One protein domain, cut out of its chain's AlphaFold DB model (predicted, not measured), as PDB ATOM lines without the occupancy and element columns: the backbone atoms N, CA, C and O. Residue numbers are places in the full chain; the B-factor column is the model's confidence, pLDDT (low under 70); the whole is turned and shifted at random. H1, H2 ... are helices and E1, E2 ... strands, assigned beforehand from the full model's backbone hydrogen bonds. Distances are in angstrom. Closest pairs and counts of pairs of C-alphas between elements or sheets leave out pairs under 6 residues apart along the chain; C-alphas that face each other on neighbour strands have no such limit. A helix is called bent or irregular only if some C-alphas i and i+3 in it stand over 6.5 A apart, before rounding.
ATOM      1  N   GLU A 102     103.306  88.919 100.424       72.69
ATOM      2  CA  GLU A 102     103.824  88.668  99.072       72.69
ATOM      3  C   GLU A 102     105.101  87.813  99.069       72.69
ATOM      4  O   GLU A 102     105.400  87.148  98.076       72.69
ATOM      5  N   ASP A 103     105.866  87.808 100.163       74.50
ATOM      6  CA  ASP A 103     107.127  87.073 100.243       74.50
ATOM      7  C   ASP A 103     107.361  86.468 101.641       74.50
ATOM      8  O   ASP A 103     107.848  87.156 102.543       74.50
ATOM      9  N   PRO A 104     107.106  85.156 101.819       69.81
ATOM     10  CA  PRO A 104     107.322  84.455 103.087       69.81
ATOM     11  C   PRO A 104     108.766  84.516 103.599       69.81
ATOM     12  O   PRO A 104     109.005  84.394 104.797       69.81
ATOM     13  N   LYS A 105     109.750  84.703 102.706       80.12
ATOM     14  CA  LYS A 105     111.171  84.796 103.070       80.12
ATOM     15  C   LYS A 105     111.594  86.221 103.406       80.12
ATOM     16  O   LYS A 105     112.724  86.415 103.855       80.12
ATOM     17  N   LEU A 106     110.738  87.222 103.184       80.56
ATOM     18  CA  LEU A 106     111.055  88.620 103.466       80.56
ATOM     19  C   LEU A 106     111.487  88.794 104.916       80.56
ATOM     20  O   LEU A 106     112.519  89.402 105.172       80.56
ATOM     21  N   TYR A 107     110.753  88.199 105.851       81.81
ATOM     22  CA  TYR A 107     111.021  88.344 107.275       81.81
ATOM     23  C   TYR A 107     112.295  87.669 107.751       81.81
ATOM     24  O   TYR A 107     113.005  88.239 108.578       81.81
ATOM     25  N   ASP A 108     112.654  86.524 107.176       81.44
ATOM     26  CA  ASP A 108     113.954  85.915 107.447       81.44
ATOM     27  C   ASP A 108     115.094  86.796 106.927       81.44
ATOM     28  O   ASP A 108     116.110  86.963 107.608       81.44
ATOM     29  N   ARG A 109     114.913  87.438 105.764       81.38
ATOM     30  CA  ARG A 109     115.888  88.404 105.234       81.38
ATOM     31  C   ARG A 109     115.969  89.663 106.087       81.38
ATOM     32  O   ARG A 109     117.078  90.091 106.382       81.38
ATOM     33  N   VAL A 110     114.837  90.219 106.517       81.56
ATOM     34  CA  VAL A 110     114.777  91.383 107.418       81.56
ATOM     35  C   VAL A 110     115.498  91.074 108.727       81.56
ATOM     36  O   VAL A 110     116.375  91.826 109.147       81.56
ATOM     37  N   ARG A 111     115.175  89.932 109.347       82.38
ATOM     38  CA  ARG A 111     115.798  89.480 110.593       82.38
ATOM     39  C   ARG A 111     117.302  89.314 110.415       82.38
ATOM     40  O   ARG A 111     118.070  89.819 111.228       82.38
ATOM     41  N   SER A 112     117.722  88.656 109.334       80.69
ATOM     42  CA  SER A 112     119.139  88.502 109.015       80.69
ATOM     43  C   SER A 112     119.810  89.860 108.819       80.69
ATOM     44  O   SER A 112     120.862  90.109 109.397       80.69
ATOM     45  N   LEU A 113     119.202  90.773 108.066       80.12
ATOM     46  CA  LEU A 113     119.754  92.098 107.813       80.12
ATOM     47  C   LEU A 113     119.946  92.885 109.111       80.12
ATOM     48  O   LEU A 113     121.042  93.386 109.340       80.12
ATOM     49  N   PHE A 114     118.942  92.949 109.987       80.94
ATOM     50  CA  PHE A 114     119.085  93.661 111.257       80.94
ATOM     51  C   PHE A 114     120.114  93.032 112.189       80.94
ATOM     52  O   PHE A 114     120.835  93.767 112.857       80.94
ATOM     53  N   GLN A 115     120.266  91.705 112.181       80.56
ATOM     54  CA  GLN A 115     121.367  91.053 112.892       80.56
ATOM     55  C   GLN A 115     122.732  91.514 112.358       80.56
ATOM     56  O   GLN A 115     123.600  91.879 113.147       80.56
ATOM     57  N   HIS A 116     122.924  91.553 111.036       78.62
ATOM     58  CA  HIS A 116     124.192  91.997 110.440       78.62
ATOM     59  C   HIS A 116     124.440  93.497 110.643       78.62
ATOM     60  O   HIS A 116     125.569  93.886 110.927       78.62
ATOM     61  N   VAL A 117     123.400  94.333 110.555       76.88
ATOM     62  CA  VAL A 117     123.480  95.763 110.891       76.88
ATOM     63  C   VAL A 117     123.840  95.941 112.363       76.88
ATOM     64  O   VAL A 117     124.664  96.792 112.675       76.88
ATOM     65  N   GLY A 118     123.307  95.110 113.259       75.94
ATOM     66  CA  GLY A 118     123.655  95.145 114.676       75.94
ATOM     67  C   GLY A 118     125.097  94.747 114.957       75.94
ATOM     68  O   GLY A 118     125.790  95.430 115.710       75.94
ATOM     69  N   VAL A 119     125.589  93.698 114.293       76.31
ATOM     70  CA  VAL A 119     127.009  93.324 114.347       76.31
ATOM     71  C   VAL A 119     127.880  94.459 113.808       76.31
ATOM     72  O   VAL A 119     128.849  94.832 114.461       76.31
ATOM     73  N   LEU A 120     127.520  95.052 112.667       74.44
ATOM     74  CA  LEU A 120     128.234  96.193 112.093       74.44
ATOM     75  C   LEU A 120     128.259  97.389 113.056       74.44
ATOM     76  O   LEU A 120     129.323  97.953 113.293       74.44
ATOM     77  N   ALA A 121     127.118  97.740 113.650       74.06
ATOM     78  CA  ALA A 121     126.999  98.821 114.622       74.06
ATOM     79  C   ALA A 121     127.897  98.583 115.840       74.06
ATOM     80  O   ALA A 121     128.645  99.470 116.248       74.06
ATOM     81  N   LYS A 122     127.872  97.360 116.383       74.56
ATOM     82  CA  LYS A 122     128.720  96.956 117.504       74.56
ATOM     83  C   LYS A 122     130.202  97.058 117.149       74.56
ATOM     84  O   LYS A 122     130.963  97.644 117.909       74.56
ATOM     85  N   LEU A 123     130.599  96.548 115.985       73.00
ATOM     86  CA  LEU A 123     131.983  96.603 115.520       73.00
ATOM     87  C   LEU A 123     132.466  98.037 115.318       73.00
ATOM     88  O   LEU A 123     133.557  98.353 115.760       73.00
ATOM     89  N   LEU A 124     131.666  98.910 114.703       72.38
ATOM     90  CA  LEU A 124     132.013 100.325 114.517       72.38
ATOM     91  C   LEU A 124     132.107 101.082 115.851       72.38
ATOM     92  O   LEU A 124     132.924 101.990 116.008       72.38
ATOM     93  N   HIS A 125     131.293 100.693 116.833       71.25
ATOM     94  CA  HIS A 125     131.365 101.243 118.180       71.25
ATOM     95  C   HIS A 125     132.630 100.769 118.923       71.25
ATOM     96  O   HIS A 125     133.357 101.575 119.508       71.25
ATOM     97  N   GLU A 126     132.929  99.467 118.869       70.19
ATOM     98  CA  GLU A 126     134.065  98.825 119.547       70.19
ATOM     99  C   GLU A 126     135.417  99.107 118.871       70.19
ATOM    100  O   GLU A 126     136.421  99.262 119.570       70.19
ATOM    101  N   SER A 127     135.461  99.255 117.540       65.00
ATOM    102  CA  SER A 127     136.661  99.629 116.764       65.00
ATOM    103  C   SER A 127     137.223 100.983 117.174       65.00
ATOM    104  O   SER A 127     138.387 101.300 116.943       65.00
ATOM    105  N   ARG A 128     136.375 101.810 117.779       61.44
ATOM    106  CA  ARG A 128     136.754 103.106 118.319       61.44
ATOM    107  C   ARG A 128     137.299 103.012 119.742       61.44
ATOM    108  O   ARG A 128     138.091 103.858 120.147       61.44
ATOM    109  N   ALA A 129     136.873 101.997 120.496       52.03
ATOM    110  CA  ALA A 129     137.380 101.691 121.831       52.03
ATOM    111  C   ALA A 129     138.678 100.863 121.785       52.03
ATOM    112  O   ALA A 129     139.492 100.937 122.701       52.03
ATOM    113  N   THR A 130     138.885 100.101 120.708       49.66
ATOM    114  CA  THR A 130     140.042  99.226 120.494       49.66
ATOM    115  C   THR A 130     140.456  99.249 119.023       49.66
ATOM    116  O   THR A 130     139.634  99.018 118.148       49.66
ATOM    117  N   VAL A 131     141.746  99.465 118.743       51.25
ATOM    118  CA  VAL A 131     142.363  99.581 117.394       51.25
ATOM    119  C   VAL A 131     142.246  98.289 116.540       51.25
ATOM    120  O   VAL A 131     142.835  98.173 115.474       51.25
ATOM    121  N   LEU A 132     141.494  97.281 116.990       51.06
ATOM    122  CA  LEU A 132     141.603  95.887 116.546       51.06
ATOM    123  C   LEU A 132     140.389  95.340 115.782       51.06
ATOM    124  O   LEU A 132     140.296  94.128 115.596       51.06
ATOM    125  N   VAL A 133     139.465  96.173 115.301       58.06
ATOM    126  CA  VAL A 133     138.481  95.668 114.328       58.06
ATOM    127  C   VAL A 133     139.144  95.633 112.959       58.06
ATOM    128  O   VAL A 133     139.490  96.673 112.401       58.06
ATOM    129  N   SER A 134     139.343  94.429 112.420       61.44
ATOM    130  CA  SER A 134     139.941  94.274 111.099       61.44
ATOM    131  C   SER A 134     139.036  94.907 110.039       61.44
ATOM    132  O   SER A 134     137.827  94.663 109.994       61.44
ATOM    133  N   HIS A 135     139.627  95.706 109.147       65.75
ATOM    134  CA  HIS A 135     138.939  96.245 107.968       65.75
ATOM    135  C   HIS A 135     138.229  95.143 107.160       65.75
ATOM    136  O   HIS A 135     137.175  95.379 106.575       65.75
ATOM    137  N   GLU A 136     138.768  93.923 107.179       65.62
ATOM    138  CA  GLU A 136     138.177  92.737 106.561       65.62
ATOM    139  C   GLU A 136     136.785  92.404 107.110       65.62
ATOM    140  O   GLU A 136     135.876  92.115 106.331       65.62
ATOM    141  N   LEU A 137     136.579  92.486 108.429       67.81
ATOM    142  CA  LEU A 137     135.294  92.160 109.044       67.81
ATOM    143  C   LEU A 137     134.226  93.214 108.722       67.81
ATOM    144  O   LEU A 137     133.091  92.862 108.396       67.81
ATOM    145  N   LEU A 138     134.593  94.499 108.738       67.44
ATOM    146  CA  LEU A 138     133.704  95.587 108.310       67.44
ATOM    147  C   LEU A 138     133.307  95.428 106.836       67.44
ATOM    148  O   LEU A 138     132.127  95.506 106.493       67.44
ATOM    149  N   ASN A 139     134.274  95.113 105.974       68.12
ATOM    150  CA  ASN A 139     134.038  94.869 104.553       68.12
ATOM    151  C   ASN A 139     133.141  93.645 104.314       68.12
ATOM    152  O   ASN A 139     132.251  93.691 103.463       68.12
ATOM    153  N   ALA A 140     133.316  92.574 105.092       69.56
ATOM    154  CA  ALA A 140     132.450  91.401 105.041       69.56
ATOM    155  C   ALA A 140     131.003  91.738 105.443       69.56
ATOM    156  O   ALA A 140     130.060  91.273 104.799       69.56
ATOM    157  N   MET A 141     130.807  92.585 106.461       73.38
ATOM    158  CA  MET A 141     129.471  93.023 106.880       73.38
ATOM    159  C   MET A 141     128.810  93.938 105.847       73.38
ATOM    160  O   MET A 141     127.649  93.712 105.504       73.38
ATOM    161  N   ARG A 142     129.550  94.887 105.259       73.06
ATOM    162  CA  ARG A 142     129.081  95.704 104.124       73.06
ATOM    163  C   ARG A 142     128.627  94.840 102.956       73.06
ATOM    164  O   ARG A 142     127.517  95.018 102.455       73.06
ATOM    165  N   LYS A 143     129.456  93.857 102.574       74.31
ATOM    166  CA  LYS A 143     129.130  92.872 101.533       74.31
ATOM    167  C   LYS A 143     127.800  92.200 101.834       74.31
ATOM    168  O   LYS A 143     126.926  92.113 100.976       74.31
ATOM    169  N   ARG A 144     127.640  91.738 103.073       75.44
ATOM    170  CA  ARG A 144     126.466  90.981 103.489       75.44
ATOM    171  C   ARG A 144     125.200  91.830 103.499       75.44
ATOM    172  O   ARG A 144     124.185  91.368 102.987       75.44
ATOM    173  N   VAL A 145     125.277  93.064 103.999       71.44
ATOM    174  CA  VAL A 145     124.173  94.032 103.961       71.44
ATOM    175  C   VAL A 145     123.768  94.313 102.518       71.44
ATOM    176  O   VAL A 145     122.606  94.131 102.173       71.44
ATOM    177  N   LEU A 146     124.715  94.660 101.642       73.00
ATOM    178  CA  LEU A 146     124.409  94.970 100.244       73.00
ATOM    179  C   LEU A 146     123.795  93.776  99.506       73.00
ATOM    180  O   LEU A 146     122.799  93.950  98.809       73.00
ATOM    181  N   LEU A 147     124.307  92.561  99.708       73.62
ATOM    182  CA  LEU A 147     123.741  91.355  99.095       73.62
ATOM    183  C   LEU A 147     122.325  91.041  99.600       73.62
ATOM    184  O   LEU A 147     121.466  90.682  98.797       73.62
ATOM    185  N   LEU A 148     122.062  91.185 100.904       68.94
ATOM    186  CA  LEU A 148     120.732  90.949 101.486       68.94
ATOM    187  C   LEU A 148     119.691  91.969 101.008       68.94
ATOM    188  O   LEU A 148     118.510  91.646 100.912       68.94
ATOM    189  N   CYS A 149     120.148  93.175 100.690       70.69
ATOM    190  CA  CYS A 149     119.344  94.327 100.316       70.69
ATOM    191  C   CYS A 149     119.074  94.417  98.804       70.69
ATOM    192  O   CYS A 149     117.928  94.460  98.355       70.69
ATOM    193  N   LEU A 150     120.137  94.439  97.997       73.25
ATOM    194  CA  LEU A 150     120.068  94.728  96.564       73.25
ATOM    195  C   LEU A 150     119.630  93.518  95.749       73.25
ATOM    196  O   LEU A 150     118.822  93.668  94.836       73.25
ATOM    197  N   LYS A 151     120.128  92.317  96.071       77.12
ATOM    198  CA  LYS A 151     119.838  91.123  95.268       77.12
ATOM    199  C   LYS A 151     118.335  90.830  95.214       77.12
ATOM    200  O   LYS A 151     117.816  90.732  94.103       77.12
ATOM    201  N   PRO A 152     117.595  90.749  96.340       68.44
ATOM    202  CA  PRO A 152     116.160  90.495  96.279       68.44
ATOM    203  C   PRO A 152     115.425  91.600  95.531       68.44
ATOM    204  O   PRO A 152     114.583  91.289  94.706       68.44
ATOM    205  N   TYR A 153     115.784  92.867  95.748       68.69
ATOM    206  CA  TYR A 153     115.119  93.999  95.104       68.69
ATOM    207  C   TYR A 153     115.272  93.990  93.575       68.69
ATOM    208  O   TYR A 153     114.304  94.199  92.841       68.69
ATOM    209  N   ILE A 154     116.472  93.676  93.080       71.50
ATOM    210  CA  ILE A 154     116.760  93.553  91.643       71.50
ATOM    211  C   ILE A 154     115.990  92.378  91.025       71.50
ATOM    212  O   ILE A 154     115.484  92.485  89.905       71.50
ATOM    213  N   LEU A 155     115.863  91.273  91.763       71.31
ATOM    214  CA  LEU A 155     115.112  90.096  91.326       71.31
ATOM    215  C   LEU A 155     113.588  90.315  91.400       71.31
ATOM    216  O   LEU A 155     112.869  89.819  90.540       71.31
ATOM    217  N   TYR A 156     113.087  91.083  92.374       66.81
ATOM    218  CA  TYR A 156     111.651  91.335  92.572       66.81
ATOM    219  C   TYR A 156     111.075  92.348  91.578       66.81
ATOM    220  O   TYR A 156     109.898  92.292  91.235       66.81
ATOM    221  N   ARG A 157     111.908  93.274  91.088       67.69
ATOM    222  CA  ARG A 157     111.535  94.227  90.033       67.69
ATOM    223  C   ARG A 157     111.467  93.617  88.636       67.69
ATOM    224  O   ARG A 157     111.124  94.318  87.681       67.69
ATOM    225  N   GLN A 158     111.790  92.336  88.501       67.25
ATOM    226  CA  GLN A 158     111.584  91.642  87.245       67.25
ATOM    227  C   GLN A 158     110.079  91.537  86.947       67.25
ATOM    228  O   GLN A 158     109.271  91.428  87.873       67.25
ATOM    229  N   PRO A 159     109.666  91.592  85.668       65.44
ATOM    230  CA  PRO A 159     108.296  91.272  85.284       65.44
ATOM    231  C   PRO A 159     107.834  89.991  85.993       65.44
ATOM    232  O   PRO A 159     108.583  89.019  86.021       65.44
ATOM    233  N   LYS A 160     106.603  89.957  86.531       57.81
ATOM    234  CA  LYS A 160     106.067  88.845  87.358       57.81
ATOM    235  C   LYS A 160     106.180  87.433  86.737       57.81
ATOM    236  O   LYS A 160     105.951  86.455  87.437       57.81
ATOM    237  N   ASN A 161     106.558  87.326  85.462       58.94
ATOM    238  CA  ASN A 161     106.706  86.076  84.714       58.94
ATOM    239  C   ASN A 161     108.143  85.777  84.240       58.94
ATOM    240  O   ASN A 161     108.354  84.757  83.589       58.94
ATOM    241  N   SER A 162     109.130  86.632  84.516       69.62
ATOM    242  CA  SER A 162     110.527  86.364  84.159       69.62
ATOM    243  C   SER A 162     111.274  85.857  85.384       69.62
ATOM    244  O   SER A 162     111.774  86.646  86.185       69.62
ATOM    245  N   VAL A 163     111.336  84.534  85.530       72.44
ATOM    246  CA  VAL A 163     112.276  83.909  86.461       72.44
ATOM    247  C   VAL A 163     113.676  84.095  85.868       72.44
ATOM    248  O   VAL A 163     113.914  83.609  84.761       72.44
ATOM    249  N   PRO A 164     114.590  84.813  86.543       76.50
ATOM    250  CA  PRO A 164     115.948  84.971  86.046       76.50
ATOM    251  C   PRO A 164     116.617  83.603  85.960       76.50
ATOM    252  O   PRO A 164     116.488  82.778  86.874       76.50
ATOM    253  N   SER A 165     117.329  83.367  84.858       82.62
ATOM    254  CA  SER A 165     118.060  82.118  84.660       82.62
ATOM    255  C   SER A 165     119.128  81.941  85.748       82.62
ATOM    256  O   SER A 165     119.527  82.899  86.415       82.62
ATOM    257  N   SER A 166     119.634  80.718  85.935       84.62
ATOM    258  CA  SER A 166     120.774  80.484  86.835       84.62
ATOM    259  C   SER A 166     121.970  81.373  86.476       84.62
ATOM    260  O   SER A 166     122.621  81.914  87.364       84.62
ATOM    261  N   ASN A 167     122.199  81.589  85.178       81.81
ATOM    262  CA  ASN A 167     123.279  82.430  84.672       81.81
ATOM    263  C   ASN A 167     123.068  83.908  85.022       81.81
ATOM    264  O   ASN A 167     124.030  84.583  85.379       81.81
ATOM    265  N   ASP A 168     121.827  84.405  84.980       81.56
ATOM    266  CA  ASP A 168     121.500  85.772  85.406       81.56
ATOM    267  C   ASP A 168     121.767  85.963  86.901       81.56
ATOM    268  O   ASP A 168     122.321  86.979  87.312       81.56
ATOM    269  N   GLN A 169     121.417  84.973  87.725       82.12
ATOM    270  CA  GLN A 169     121.672  85.034  89.164       82.12
ATOM    271  C   GLN A 169     123.172  85.033  89.476       82.12
ATOM    272  O   GLN A 169     123.612  85.859  90.270       82.12
ATOM    273  N   THR A 170     123.954  84.168  88.823       85.06
ATOM    274  CA  THR A 170     125.418  84.150  88.966       85.06
ATOM    275  C   THR A 170     126.042  85.461  88.493       85.06
ATOM    276  O   THR A 170     126.870  86.028  89.195       85.06
ATOM    277  N   SER A 171     125.607  85.979  87.343       85.31
ATOM    278  CA  SER A 171     126.051  87.270  86.809       85.31
ATOM    279  C   SER A 171     125.775  88.420  87.783       85.31
ATOM    280  O   SER A 171     126.660  89.235  88.050       85.31
ATOM    281  N   LEU A 172     124.572  88.467  88.362       81.56
ATOM    282  CA  LEU A 172     124.213  89.470  89.360       81.56
ATOM    283  C   LEU A 172     125.048  89.328  90.637       81.56
ATOM    284  O   LEU A 172     125.480  90.339  91.187       81.56
ATOM    285  N   ASP A 173     125.292  88.101  91.097       82.19
ATOM    286  CA  ASP A 173     126.143  87.846  92.259       82.19
ATOM    287  C   ASP A 173     127.562  88.362  92.014       82.19
ATOM    288  O   ASP A 173     128.031  89.201  92.778       82.19
ATOM    289  N   THR A 174     128.197  87.971  90.907       83.94
ATOM    290  CA  THR A 174     129.534  88.453  90.526       83.94
ATOM    291  C   THR A 174     129.582  89.978  90.411       83.94
ATOM    292  O   THR A 174     130.517  90.612  90.901       83.94
ATOM    293  N   PHE A 175     128.559  90.597  89.816       85.62
ATOM    294  CA  PHE A 175     128.461  92.053  89.751       85.62
ATOM    295  C   PHE A 175     128.425  92.685  91.151       85.62
ATOM    296  O   PHE A 175     129.191  93.607  91.423       85.62
ATOM    297  N   LEU A 176     127.570  92.192  92.053       82.12
ATOM    298  CA  LEU A 176     127.455  92.729  93.411       82.12
ATOM    299  C   LEU A 176     128.731  92.508  94.237       82.12
ATOM    300  O   LEU A 176     129.070  93.360  95.059       82.12
ATOM    301  N   GLU A 177     129.460  91.416  94.011       82.62
ATOM    302  CA  GLU A 177     130.769  91.194  94.631       82.62
ATOM    303  C   GLU A 177     131.779  92.264  94.215       82.62
ATOM    304  O   GLU A 177     132.363  92.915  95.084       82.62
ATOM    305  N   HIS A 178     131.908  92.532  92.916       82.81
ATOM    306  CA  HIS A 178     132.825  93.560  92.424       82.81
ATOM    307  C   HIS A 178     132.411  94.981  92.805       82.81
ATOM    308  O   HIS A 178     133.270  95.826  93.058       82.81
ATOM    309  N   VAL A 179     131.107  95.257  92.887       81.06
ATOM    310  CA  VAL A 179     130.595  96.522  93.428       81.06
ATOM    311  C   VAL A 179     131.138  96.728  94.841       81.06
ATOM    312  O   VAL A 179     131.745  97.759  95.118       81.06
ATOM    313  N   VAL A 180     130.989  95.731  95.716       75.44
ATOM    314  CA  VAL A 180     131.455  95.806  97.106       75.44
ATOM    315  C   VAL A 180     132.973  95.965  97.191       75.44
ATOM    316  O   VAL A 180     133.454  96.811  97.945       75.44
ATOM    317  N   GLU A 181     133.733  95.181  96.429       79.00
ATOM    318  CA  GLU A 181     135.198  95.279  96.386       79.00
ATOM    319  C   GLU A 181     135.655  96.669  95.946       79.00
ATOM    320  O   GLU A 181     136.508  97.282  96.590       79.00
ATOM    321  N   SER A 182     135.044  97.191  94.884       79.00
ATOM    322  CA  SER A 182     135.384  98.493  94.324       79.00
ATOM    323  C   SER A 182     135.033  99.632  95.281       79.00
ATOM    324  O   SER A 182     135.832 100.550  95.451       79.00
ATOM    325  N   ILE A 183     133.892  99.551  95.969       71.94
ATOM    326  CA  ILE A 183     133.502 100.512  97.007       71.94
ATOM    327  C   ILE A 183     134.478 100.473  98.185       71.94
ATOM    328  O   ILE A 183     134.924 101.519  98.651       71.94
ATOM    329  N   ASN A 184     134.847  99.281  98.659       70.94
ATOM    330  CA  ASN A 184     135.790  99.139  99.767       70.94
ATOM    331  C   ASN A 184     137.172  99.694  99.405       70.94
ATOM    332  O   ASN A 184     137.765 100.417 100.203       70.94
ATOM    333  N   ALA A 185     137.665  99.416  98.196       72.75
ATOM    334  CA  ALA A 185     138.903 100.005  97.695       72.75
ATOM    335  C   ALA A 185     138.807 101.538  97.620       72.75
ATOM    336  O   ALA A 185     139.741 102.246  97.992       72.75
ATOM    337  N   PHE A 186     137.655 102.056  97.193       68.56
ATOM    338  CA  PHE A 186     137.409 103.489  97.110       68.56
ATOM    339  C   PHE A 186     137.386 104.161  98.495       68.56
ATOM    340  O   PHE A 186     137.983 105.225  98.658       68.56
ATOM    341  N   TYR A 187     136.796 103.528  99.517       65.56
ATOM    342  CA  TYR A 187     136.837 104.026 100.900       65.56
ATOM    343  C   TYR A 187     138.242 104.095 101.471       65.56
ATOM    344  O   TYR A 187     138.614 105.111 102.056       65.56
ATOM    345  N   THR A 188     139.023 103.029 101.297       66.56
ATOM    346  CA  THR A 188     140.391 102.963 101.820       66.56
ATOM    347  C   THR A 188     141.264 104.076 101.237       66.56
ATOM    348  O   THR A 188     142.131 104.601 101.928       66.56
ATOM    349  N   ASN A 189     141.007 104.467  99.986       66.25
ATOM    350  CA  ASN A 189     141.831 105.436  99.266       66.25
ATOM    351  C   ASN A 189     141.391 106.893  99.435       66.25
ATOM    352  O   ASN A 189     142.223 107.785  99.302       66.25
ATOM    353  N   THR A 190     140.103 107.162  99.670       62.72
ATOM    354  CA  THR A 190     139.594 108.544  99.658       62.72
ATOM    355  C   THR A 190     139.672 109.251 101.003       62.72
ATOM    356  O   THR A 190     139.771 110.474 101.002       62.72
ATOM    357  N   GLY A 191     139.632 108.532 102.134       58.28
ATOM    358  CA  GLY A 191     139.720 109.134 103.477       58.28
ATOM    359  C   GLY A 191     138.726 110.278 103.737       58.28
ATOM    360  O   GLY A 191     138.952 111.088 104.629       58.28
ATOM    361  N   SER A 192     137.674 110.384 102.918       53.72
ATOM    362  CA  SER A 192     136.801 111.552 102.837       53.72
ATOM    363  C   SER A 192     135.701 111.473 103.886       53.72
ATOM    364  O   SER A 192     134.990 110.468 103.970       53.72
ATOM    365  N   ASP A 193     135.524 112.568 104.624       56.84
ATOM    366  CA  ASP A 193     134.398 112.765 105.538       56.84
ATOM    367  C   ASP A 193     133.058 112.920 104.784       56.84
ATOM    368  O   ASP A 193     131.992 112.678 105.360       56.84
ATOM    369  N   ASP A 194     133.090 113.252 103.484       63.84
ATOM    370  CA  ASP A 194     131.897 113.512 102.674       63.84
ATOM    371  C   ASP A 194     131.449 112.276 101.875       63.84
ATOM    372  O   ASP A 194     131.835 112.025 100.729       63.84
ATOM    373  N   ALA A 195     130.616 111.460 102.520       61.56
ATOM    374  CA  ALA A 195     130.109 110.191 101.998       61.56
ATOM    375  C   ALA A 195     129.315 110.313 100.681       61.56
ATOM    376  O   ALA A 195     129.261 109.359  99.901       61.56
ATOM    377  N   TYR A 196     128.681 111.459 100.430       65.31
ATOM    378  CA  TYR A 196     127.850 111.671  99.244       65.31
ATOM    379  C   TYR A 196     128.677 111.788  97.967       65.31
ATOM    380  O   TYR A 196     128.441 111.039  97.013       65.31
ATOM    381  N   ASP A 197     129.679 112.664  97.987       71.44
ATOM    382  CA  ASP A 197     130.563 112.918  96.850       71.44
ATOM    383  C   ASP A 197     131.359 111.665  96.483       71.44
ATOM    384  O   ASP A 197     131.558 111.356  95.307       71.44
ATOM    385  N   VAL A 198     131.738 110.884  97.498       69.94
ATOM    386  CA  VAL A 198     132.430 109.599  97.354       69.94
ATOM    387  C   VAL A 198     131.580 108.600  96.560       69.94
ATOM    388  O   VAL A 198     132.057 108.020  95.582       69.94
ATOM    389  N   VAL A 199     130.308 108.413  96.930       73.88
ATOM    390  CA  VAL A 199     129.406 107.491  96.214       73.88
ATOM    391  C   VAL A 199     129.126 107.981  94.804       73.88
ATOM    392  O   VAL A 199     129.138 107.183  93.867       73.88
ATOM    393  N   GLU A 200     128.867 109.274  94.628       77.31
ATOM    394  CA  GLU A 200     128.554 109.827  93.313       77.31
ATOM    395  C   GLU A 200     129.746 109.714  92.354       77.31
ATOM    396  O   GLU A 200     129.584 109.254  91.218       77.31
ATOM    397  N   ALA A 201     130.956 110.032  92.823       77.94
ATOM    398  CA  ALA A 201     132.186 109.873  92.057       77.94
ATOM    399  C   ALA A 201     132.445 108.406  91.689       77.94
ATOM    400  O   ALA A 201     132.767 108.106  90.533       77.94
ATOM    401  N   TRP A 202     132.254 107.479  92.636       84.94
ATOM    402  CA  TRP A 202     132.396 106.049  92.371       84.94
ATOM    403  C   TRP A 202     131.401 105.577  91.304       84.94
ATOM    404  O   TRP A 202     131.804 104.957  90.316       84.94
ATOM    405  N   ILE A 203     130.123 105.944  91.440       82.00
ATOM    406  CA  ILE A 203     129.061 105.575  90.496       82.00
ATOM    407  C   ILE A 203     129.308 106.147  89.107       82.00
ATOM    408  O   ILE A 203     129.062 105.472  88.107       82.00
ATOM    409  N   LYS A 204     129.788 107.386  89.019       80.94
ATOM    410  CA  LYS A 204     130.099 108.024  87.742       80.94
ATOM    411  C   LYS A 204     131.256 107.332  87.020       80.94
ATOM    412  O   LYS A 204     131.240 107.269  85.798       80.94
ATOM    413  N   THR A 205     132.233 106.823  87.768       80.56
ATOM    414  CA  THR A 205     133.509 106.355  87.206       80.56
ATOM    415  C   THR A 205     133.546 104.843  86.972       80.56
ATOM    416  O   THR A 205     134.118 104.392  85.984       80.56
ATOM    417  N   HIS A 206     132.930 104.046  87.851       82.94
ATOM    418  CA  HIS A 206     133.127 102.590  87.880       82.94
ATOM    419  C   HIS A 206     131.875 101.786  87.522       82.94
ATOM    420  O   HIS A 206     131.993 100.687  86.981       82.94
ATOM    421  N   PHE A 207     130.677 102.316  87.795       85.69
ATOM    422  CA  PHE A 207     129.436 101.546  87.659       85.69
ATOM    423  C   PHE A 207     129.211 101.034  86.234       85.69
ATOM    424  O   PHE A 207     128.887  99.866  86.050       85.69
ATOM    425  N   GLU A 208     129.375 101.896  85.229       85.25
ATOM    426  CA  GLU A 208     129.089 101.553  83.830       85.25
ATOM    427  C   GLU A 208     130.042 100.473  83.308       85.25
ATOM    428  O   GLU A 208     129.597  99.525  82.664       85.25
ATOM    429  N   THR A 209     131.321 100.552  83.680       86.25
ATOM    430  CA  THR A 209     132.331  99.534  83.365       86.25
ATOM    431  C   THR A 209     132.003  98.196  84.023       86.25
ATOM    432  O   THR A 209     132.005  97.164  83.354       86.25
ATOM    433  N   LEU A 210     131.670  98.192  85.319       84.06
ATOM    434  CA  LEU A 210     131.305  96.967  86.037       84.06
ATOM    435  C   LEU A 210     130.022  96.342  85.481       84.06
ATOM    436  O   LEU A 210     129.947  95.130  85.290       84.06
ATOM    437  N   ALA A 211     129.024  97.172  85.182       83.25
ATOM    438  CA  ALA A 211     127.771  96.732  84.592       83.25
ATOM    439  C   ALA A 211     127.995  96.104  83.211       83.25
ATOM    440  O   ALA A 211     127.451  95.041  82.929       83.25
ATOM    441  N   ALA A 212     128.818  96.721  82.360       84.25
ATOM    442  CA  ALA A 212     129.125  96.190  81.036       84.25
ATOM    443  C   ALA A 212     129.848  94.832  81.095       84.25
ATOM    444  O   ALA A 212     129.545  93.955  80.285       84.25
ATOM    445  N   SER A 213     130.761  94.667  82.059       83.56
ATOM    446  CA  SER A 213     131.611  93.477  82.198       83.56
ATOM    447  C   SER A 213     130.928  92.295  82.882       83.56
ATOM    448  O   SER A 213     131.225  91.152  82.543       83.56
ATOM    449  N   HIS A 214     130.039  92.546  83.849       83.56
ATOM    450  CA  HIS A 214     129.551  91.490  84.742       83.56
ATOM    451  C   HIS A 214     128.048  91.242  84.675       83.56
ATOM    452  O   HIS A 214     127.620  90.163  85.079       83.56
ATOM    453  N   LEU A 215     127.239  92.183  84.168       83.12
ATOM    454  CA  LEU A 215     125.799  91.963  84.019       83.12
ATOM    455  C   LEU A 215     125.479  91.233  82.713       83.12
ATOM    456  O   LEU A 215     126.047  91.525  81.661       83.12
ATOM    457  N   SER A 216     124.512  90.321  82.766       84.12
ATOM    458  CA  SER A 216     123.914  89.720  81.579       84.12
ATOM    459  C   SER A 216     123.162  90.769  80.757       84.12
ATOM    460  O   SER A 216     122.763  91.823  81.263       84.12
ATOM    461  N   ASP A 217     122.925  90.482  79.476       82.81
ATOM    462  CA  ASP A 217     122.203  91.403  78.587       82.81
ATOM    463  C   ASP A 217     120.789  91.720  79.096       82.81
ATOM    464  O   ASP A 217     120.298  92.838  78.921       82.81
ATOM    465  N   HIS A 218     120.183  90.776  79.823       79.81
ATOM    466  CA  HIS A 218     118.925  90.968  80.540       79.81
ATOM    467  C   HIS A 218     118.996  92.169  81.497       79.81
ATOM    468  O   HIS A 218     118.202  93.109  81.387       79.81
ATOM    469  N   PHE A 219     120.000  92.206  82.378       80.38
ATOM    470  CA  PHE A 219     120.184  93.297  83.338       80.38
ATOM    471  C   PHE A 219     120.782  94.569  82.728       80.38
ATOM    472  O   PHE A 219     120.524  95.660  83.243       80.38
ATOM    473  N   LYS A 220     121.525  94.479  81.614       81.31
ATOM    474  CA  LYS A 220     122.073  95.664  80.924       81.31
ATOM    475  C   LYS A 220     120.982  96.660  80.528       81.31
ATOM    476  O   LYS A 220     121.175  97.869  80.669       81.31
ATOM    477  N   SER A 221     119.808  96.162  80.136       80.50
ATOM    478  CA  SER A 221     118.634  96.992  79.822       80.50
ATOM    479  C   SER A 221     118.094  97.795  81.022       80.50
ATOM    480  O   SER A 221     117.404  98.798  80.842       80.50
ATOM    481  N   GLN A 222     118.438  97.392  82.250       81.44
ATOM    482  CA  GLN A 222     117.976  97.989  83.508       81.44
ATOM    483  C   GLN A 222     119.056  98.828  84.210       81.44
ATOM    484  O   GLN A 222     118.812  99.363  85.293       81.44
ATOM    485  N   THR A 223     120.233  98.993  83.605       80.75
ATOM    486  CA  THR A 223     121.407  99.658  84.205       80.75
ATOM    487  C   THR A 223     121.126 101.045  84.764       80.75
ATOM    488  O   THR A 223     121.570 101.342  85.868       80.75
ATOM    489  N   GLY A 224     120.334 101.876  84.080       80.56
ATOM    490  CA  GLY A 224     119.949 103.195  84.598       80.56
ATOM    491  C   GLY A 224     119.155 103.122  85.909       80.56
ATOM    492  O   GLY A 224     119.396 103.904  86.827       80.56
ATOM    493  N   THR A 225     118.256 102.142  86.030       80.44
ATOM    494  CA  THR A 225     117.481 101.899  87.257       80.44
ATOM    495  C   THR A 225     118.380 101.325  88.352       80.44
ATOM    496  O   THR A 225     118.379 101.828  89.473       80.44
ATOM    497  N   LEU A 226     119.215 100.337  88.013       79.62
ATOM    498  CA  LEU A 226     120.193  99.737  88.928       79.62
ATOM    499  C   LEU A 226     121.161 100.777  89.507       79.62
ATOM    500  O   LEU A 226     121.412 100.769  90.709       79.62
ATOM    501  N   LYS A 227     121.639 101.714  88.678       83.69
ATOM    502  CA  LYS A 227     122.523 102.818  89.079       83.69
ATOM    503  C   LYS A 227     121.887 103.680  90.168       83.69
ATOM    504  O   LYS A 227     122.524 103.978  91.175       83.69
ATOM    505  N   GLN A 228     120.618 104.053  89.987       81.31
ATOM    506  CA  GLN A 228     119.878 104.879  90.947       81.31
ATOM    507  C   GLN A 228     119.626 104.147  92.266       81.31
ATOM    508  O   GLN A 228     119.801 104.735  93.333       81.31
ATOM    509  N   ILE A 229     119.235 102.871  92.194       79.62
ATOM    510  CA  ILE A 229     119.002 102.037  93.377       79.62
ATOM    511  C   ILE A 229     120.301 101.905  94.164       79.62
ATOM    512  O   ILE A 229     120.341 102.231  95.347       79.62
ATOM    513  N   LEU A 230     121.378 101.493  93.495       80.50
ATOM    514  CA  LEU A 230     122.668 101.301  94.136       80.50
ATOM    515  C   LEU A 230     123.164 102.598  94.786       80.50
ATOM    516  O   LEU A 230     123.563 102.571  95.944       80.50
ATOM    517  N   SER A 231     123.050 103.738  94.100       81.69
ATOM    518  CA  SER A 231     123.385 105.055  94.664       81.69
ATOM    519  C   SER A 231     122.717 105.323  96.004       81.69
ATOM    520  O   SER A 231     123.396 105.655  96.975       81.69
ATOM    521  N   ARG A 232     121.401 105.118  96.083       78.56
ATOM    522  CA  ARG A 232     120.639 105.374  97.309       78.56
ATOM    523  C   ARG A 232     121.017 104.413  98.426       78.56
ATOM    524  O   ARG A 232     121.236 104.854  99.548       78.56
ATOM    525  N   TYR A 233     121.154 103.127  98.110       80.44
ATOM    526  CA  TYR A 233     121.531 102.108  99.089       80.44
ATOM    527  C   TYR A 233     122.915 102.368  99.684       80.44
ATOM    528  O   TYR A 233     123.096 102.245 100.893       80.44
ATOM    529  N   LEU A 234     123.881 102.773  98.858       78.69
ATOM    530  CA  LEU A 234     125.221 103.117  99.329       78.69
ATOM    531  C   LEU A 234     125.220 104.369 100.203       78.69
ATOM    532  O   LEU A 234     125.867 104.381 101.247       78.69
ATOM    533  N   GLN A 235     124.453 105.393  99.827       80.12
ATOM    534  CA  GLN A 235     124.285 106.593 100.649       80.12
ATOM    535  C   GLN A 235     123.621 106.278 101.997       80.12
ATOM    536  O   GLN A 235     124.047 106.798 103.026       80.12
ATOM    537  N   ASP A 236     122.587 105.433 102.015       78.88
ATOM    538  CA  ASP A 236     121.909 105.024 103.250       78.88
ATOM    539  C   ASP A 236     122.820 104.181 104.153       78.88
ATOM    540  O   ASP A 236     122.875 104.427 105.359       78.88
ATOM    541  N   LEU A 237     123.587 103.247 103.579       78.62
ATOM    542  CA  LEU A 237     124.582 102.466 104.315       78.62
ATOM    543  C   LEU A 237     125.653 103.374 104.931       78.62
ATOM    544  O   LEU A 237     125.934 103.274 106.120       78.62
ATOM    545  N   LEU A 238     126.187 104.319 104.162       76.50
ATOM    546  CA  LEU A 238     127.179 105.272 104.652       76.50
ATOM    547  C   LEU A 238     126.692 106.130 105.800       76.50
ATOM    548  O   LEU A 238     127.397 106.313 106.787       76.50
ATOM    549  N   LYS A 239     125.480 106.663 105.674       76.75
ATOM    550  CA  LYS A 239     124.862 107.457 106.732       76.75
ATOM    551  C   LYS A 239     124.737 106.659 108.022       76.75
ATOM    552  O   LYS A 239     124.917 107.234 109.098       76.75
ATOM    553  N   LEU A 240     124.403 105.372 107.921       74.62
ATOM    554  CA  LEU A 240     124.356 104.471 109.069       74.62
ATOM    555  C   LEU A 240     125.748 104.240 109.648       74.62
ATOM    556  O   LEU A 240     125.914 104.348 110.856       74.62
ATOM    557  N   GLU A 241     126.760 104.005 108.818       76.19
ATOM    558  CA  GLU A 241     128.136 103.816 109.289       76.19
ATOM    559  C   GLU A 241     128.697 105.060 109.986       76.19
ATOM    560  O   GLU A 241     129.253 104.956 111.080       76.19
ATOM    561  N   GLN A 242     128.502 106.244 109.397       75.38
ATOM    562  CA  GLN A 242     128.880 107.526 109.997       75.38
ATOM    563  C   GLN A 242     128.177 107.733 111.341       75.38
ATOM    564  O   GLN A 242     128.802 108.140 112.320       75.38
ATOM    565  N   PHE A 243     126.885 107.404 111.403       73.69
ATOM    566  CA  PHE A 243     126.101 107.484 112.630       73.69
ATOM    567  C   PHE A 243     126.632 106.527 113.704       73.69
ATOM    568  O   PHE A 243     126.878 106.955 114.831       73.69
ATOM    569  N   PHE A 244     126.899 105.266 113.357       72.81
ATOM    570  CA  PHE A 244     127.467 104.300 114.298       72.81
ATOM    571  C   PHE A 244     128.886 104.671 114.750       72.81
ATOM    572  O   PHE A 244     129.287 104.358 115.871       72.81
ATOM    573  N   SER A 245     129.619 105.408 113.917       71.25
ATOM    574  CA  SER A 245     130.955 105.908 114.236       71.25
ATOM    575  C   SER A 245     130.943 107.172 115.115       71.25
ATOM    576  O   SER A 245     131.978 107.511 115.690       71.25
ATOM    577  N   SER A 246     129.812 107.874 115.272       69.81
ATOM    578  CA  SER A 246     129.682 109.140 116.026       69.81
ATOM    579  C   SER A 246     129.588 108.922 117.550       69.81
ATOM    580  O   SER A 246     128.888 108.035 118.018       69.81
ATOM    581  N   LYS A 247     130.296 109.718 118.380       63.28
ATOM    582  CA  LYS A 247     130.373 109.473 119.853       63.28
ATOM    583  C   LYS A 247     129.130 109.976 120.587       63.28
ATOM    584  O   LYS A 247     128.730 109.393 121.587       63.28
ATOM    585  N   ALA A 248     128.572 111.086 120.108       62.12
ATOM    586  CA  ALA A 248     127.463 111.783 120.749       62.12
ATOM    587  C   ALA A 248     126.100 111.196 120.357       62.12
ATOM    588  O   ALA A 248     125.163 111.245 121.140       62.12
ATOM    589  N   GLU A 249     125.995 110.619 119.158       58.00
ATOM    590  CA  GLU A 249     124.704 110.272 118.544       58.00
ATOM    591  C   GLU A 249     124.375 108.778 118.645       58.00
ATOM    592  O   GLU A 249     123.223 108.373 118.547       58.00
ATOM    593  N   CYS A 250     125.390 107.950 118.878       57.81
ATOM    594  CA  CYS A 250     125.295 106.500 118.779       57.81
ATOM    595  C   CYS A 250     124.746 105.835 120.057       57.81
ATOM    596  O   CYS A 250     124.475 104.637 120.064       57.81
ATOM    597  N   SER A 251     124.561 106.579 121.155       61.31
ATOM    598  CA  SER A 251     124.390 105.947 122.470       61.31
ATOM    599  C   SER A 251     123.115 105.112 122.615       61.31
ATOM    600  O   SER A 251     123.162 104.122 123.326       61.31
ATOM    601  N   GLU A 252     122.003 105.451 121.960       65.31
ATOM    602  CA  GLU A 252     120.741 104.712 122.136       65.31
ATOM    603  C   GLU A 252     120.591 103.569 121.133       65.31
ATOM    604  O   GLU A 252     120.416 102.419 121.529       65.31
ATOM    605  N   LEU A 253     120.756 103.838 119.835       66.19
ATOM    606  CA  LEU A 253     120.622 102.801 118.812       66.19
ATOM    607  C   LEU A 253     121.748 101.758 118.895       66.19
ATOM    608  O   LEU A 253     121.489 100.567 118.737       66.19
ATOM    609  N   ALA A 254     122.991 102.156 119.196       64.56
ATOM    610  CA  ALA A 254     124.037 101.163 119.428       64.56
ATOM    611  C   ALA A 254     123.865 100.428 120.754       64.56
ATOM    612  O   ALA A 254     124.282  99.279 120.820       64.56
ATOM    613  N   LYS A 255     123.217 101.000 121.784       65.12
ATOM    614  CA  LYS A 255     122.805 100.211 122.964       65.12
ATOM    615  C   LYS A 255     121.850  99.097 122.553       65.12
ATOM    616  O   LYS A 255     122.130  97.944 122.851       65.12
ATOM    617  N   VAL A 256     120.833  99.413 121.747       67.88
ATOM    618  CA  VAL A 256     119.883  98.414 121.219       67.88
ATOM    619  C   VAL A 256     120.610  97.277 120.498       67.88
ATOM    620  O   VAL A 256     120.314  96.105 120.713       67.88
ATOM    621  N   PHE A 257     121.596  97.610 119.664       67.19
ATOM    622  CA  PHE A 257     122.365  96.621 118.907       67.19
ATOM    623  C   PHE A 257     123.498  95.935 119.692       67.19
ATOM    624  O   PHE A 257     123.962  94.873 119.277       67.19
ATOM    625  N   SER A 258     123.963  96.515 120.801       60.59
ATOM    626  CA  SER A 258     125.069  95.979 121.616       60.59
ATOM    627  C   SER A 258     124.601  95.164 122.820       60.59
ATOM    628  O   SER A 258     125.376  94.355 123.345       60.59
ATOM    629  N   GLU A 259     123.345  95.313 123.241       65.12
ATOM    630  CA  GLU A 259     122.736  94.464 124.258       65.12
ATOM    631  C   GLU A 259     122.719  92.999 123.789       65.12
ATOM    632  O   GLU A 259     122.363  92.670 122.658       65.12
ATOM    633  N   ARG A 260     123.123  92.073 124.675       53.22
ATOM    634  CA  ARG A 260     123.265  90.630 124.366       53.22
ATOM    635  C   ARG A 260     121.988  89.981 123.824       53.22
ATOM    636  O   ARG A 260     122.056  88.897 123.250       53.22
ATOM    637  N   ARG A 261     120.836  90.610 124.049       58.88
ATOM    638  CA  ARG A 261     119.543  90.217 123.503       58.88
ATOM    639  C   ARG A 261     119.056  91.362 122.637       58.88
ATOM    640  O   ARG A 261     118.299  92.203 123.101       58.88
ATOM    641  N   PHE A 262     119.525  91.388 121.395       63.44
ATOM    642  CA  PHE A 262     118.917  92.212 120.363       63.44
ATOM    643  C   PHE A 262     117.446  91.795 120.239       63.44
ATOM    644  O   PHE A 262     117.134  90.774 119.618       63.44
ATOM    645  N   ASN A 263     116.560  92.530 120.910       73.06
ATOM    646  CA  ASN A 263     115.132  92.277 120.865       73.06
ATOM    647  C   ASN A 263     114.599  92.991 119.628       73.06
ATOM    648  O   ASN A 263     114.684  94.215 119.489       73.06
ATOM    649  N   PHE A 264     114.113  92.184 118.696       82.81
ATOM    650  CA  PHE A 264     113.570  92.649 117.441       82.81
ATOM    651  C   PHE A 264     112.224  91.989 117.203       82.81
ATOM    652  O   PHE A 264     112.115  90.759 117.220       82.81
ATOM    653  N   LYS A 265     111.223  92.820 116.933       88.06
ATOM    654  CA  LYS A 265     109.857  92.394 116.678       88.06
ATOM    655  C   LYS A 265     109.467  92.722 115.246       88.06
ATOM    656  O   LYS A 265     109.595  93.854 114.782       88.06
ATOM    657  N   ILE A 266     108.956  91.721 114.546       87.75
ATOM    658  CA  ILE A 266     108.309  91.906 113.249       87.75
ATOM    659  C   ILE A 266     106.810  91.953 113.500       87.75
ATOM    660  O   ILE A 266     106.276  91.048 114.134       87.75
ATOM    661  N   ILE A 267     106.149  92.989 112.993       88.12
ATOM    662  CA  ILE A 267     104.692  93.054 112.940       88.12
ATOM    663  C   ILE A 267     104.268  92.383 111.634       88.12
ATOM    664  O   ILE A 267     104.435  92.954 110.553       88.12
ATOM    665  N   ASP A 268     103.815  91.135 111.743       82.62
ATOM    666  CA  ASP A 268     103.345  90.290 110.637       82.62
ATOM    667  C   ASP A 268     101.822  90.123 110.592       82.62
ATOM    668  O   ASP A 268     101.257  89.568 109.646       82.62
TER     669      ASP A 268
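AT A GLANCE: This is residues 102 to 268 of the 499 residues of an uncharacterized protein of Gammaproteobacteria bacterium CG12_big_fil_rev_8_21_14_0_65_46_12 (UniProt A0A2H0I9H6). What shape do these atoms make? Five long helices make a flat up-and-down bundle in two layers: H1, H2 and H3 form one layer, each folding back on the one before, and H4 and H6, which run opposite ways, form the other, H4 packing on H3, and H6 packing on H4 and, with parts of its length, on H2 and on residues 121 to 128 of H1. Short H7 packs crosswise on H1, after which the printed part ends in strand E1, while tiny H5 lies between H4 and H6. What is its make-up? The 167 printed residues hold seven named helices and one named strand, in the order H1 to H7, then E1, mostly helix by class. The whole is compact, with a radius of gyration of the C-alphas of 17.0 A and spans of 47 by 42 by 22 A.

IN THESE COORDINATES: Where do the first helices run? H1 is residues 106 to 129, 34.7 A long, from C-alpha 106 at (111.055, 88.620, 103.466). H2 is residues 135 to 156, 31.7 A, and H3 is residues 166 to 190, 36.1 A. What follows? H4, residues 195 to 214, 25.5 A, is irregular, with C-alphas 205 and 208 7.3 A apart and a kink of 45 degrees near residue 208. H5 is residues 217 to 220, H6 is residues 223 to 245, 32.1 A, and H7 is residues 253 to 258. Where does the strand end? E1, residues 264 to 267, ends at C-alpha 267 at (104.692, 93.054, 112.940) and pairs with no named strand.

HOW THE PARTS SIT: How do H1 to H4 stand? H1 and H2 are a helical hairpin at a shallow tilt of 22 degrees, closest at the C-alphas of Leu 113 and Val 145, 6.2 A. H2 and H3 touch at a steep tilt of 40 degrees, closest at the C-alphas of Lys 143 and Val 180, 5.8 A; H3 and H4 touch at 36 degrees, only just steep, closest at those of Phe 175 and His 214, 5.2 A. What do H6 and H7 touch? H6 touches H4, closest at the C-alphas of Ala 195 and Leu 238, 6.3 A; its residues 226 to 233 touch H2, and its residues 241 to 245 touch H1. H7 is about perpendicular to H1, at 88 degrees, with the C-alphas of Gly 118 and Phe 257 closest at 4.7 A. Are the helix backbones complete? Each O i to N i+4 pair is within hydrogen-bond range in H3, H6 and H7, against 18 of 20 in H1, 16 of 18 in H2 and 13 of 16 in H4; H5 is too short for such a pair.

THE WHOLE: How far does it reach? The two C-alphas farthest apart, those of Thr 130 and Asn 161, are 50.6 A apart. Is it unbroken and sure? The printed part has no cut, and no link is long. The mean pLDDT of the printed part is 73.9, with 54 residues under 70, among them residues 127 to 140, 186 to 196 and 246 to 262.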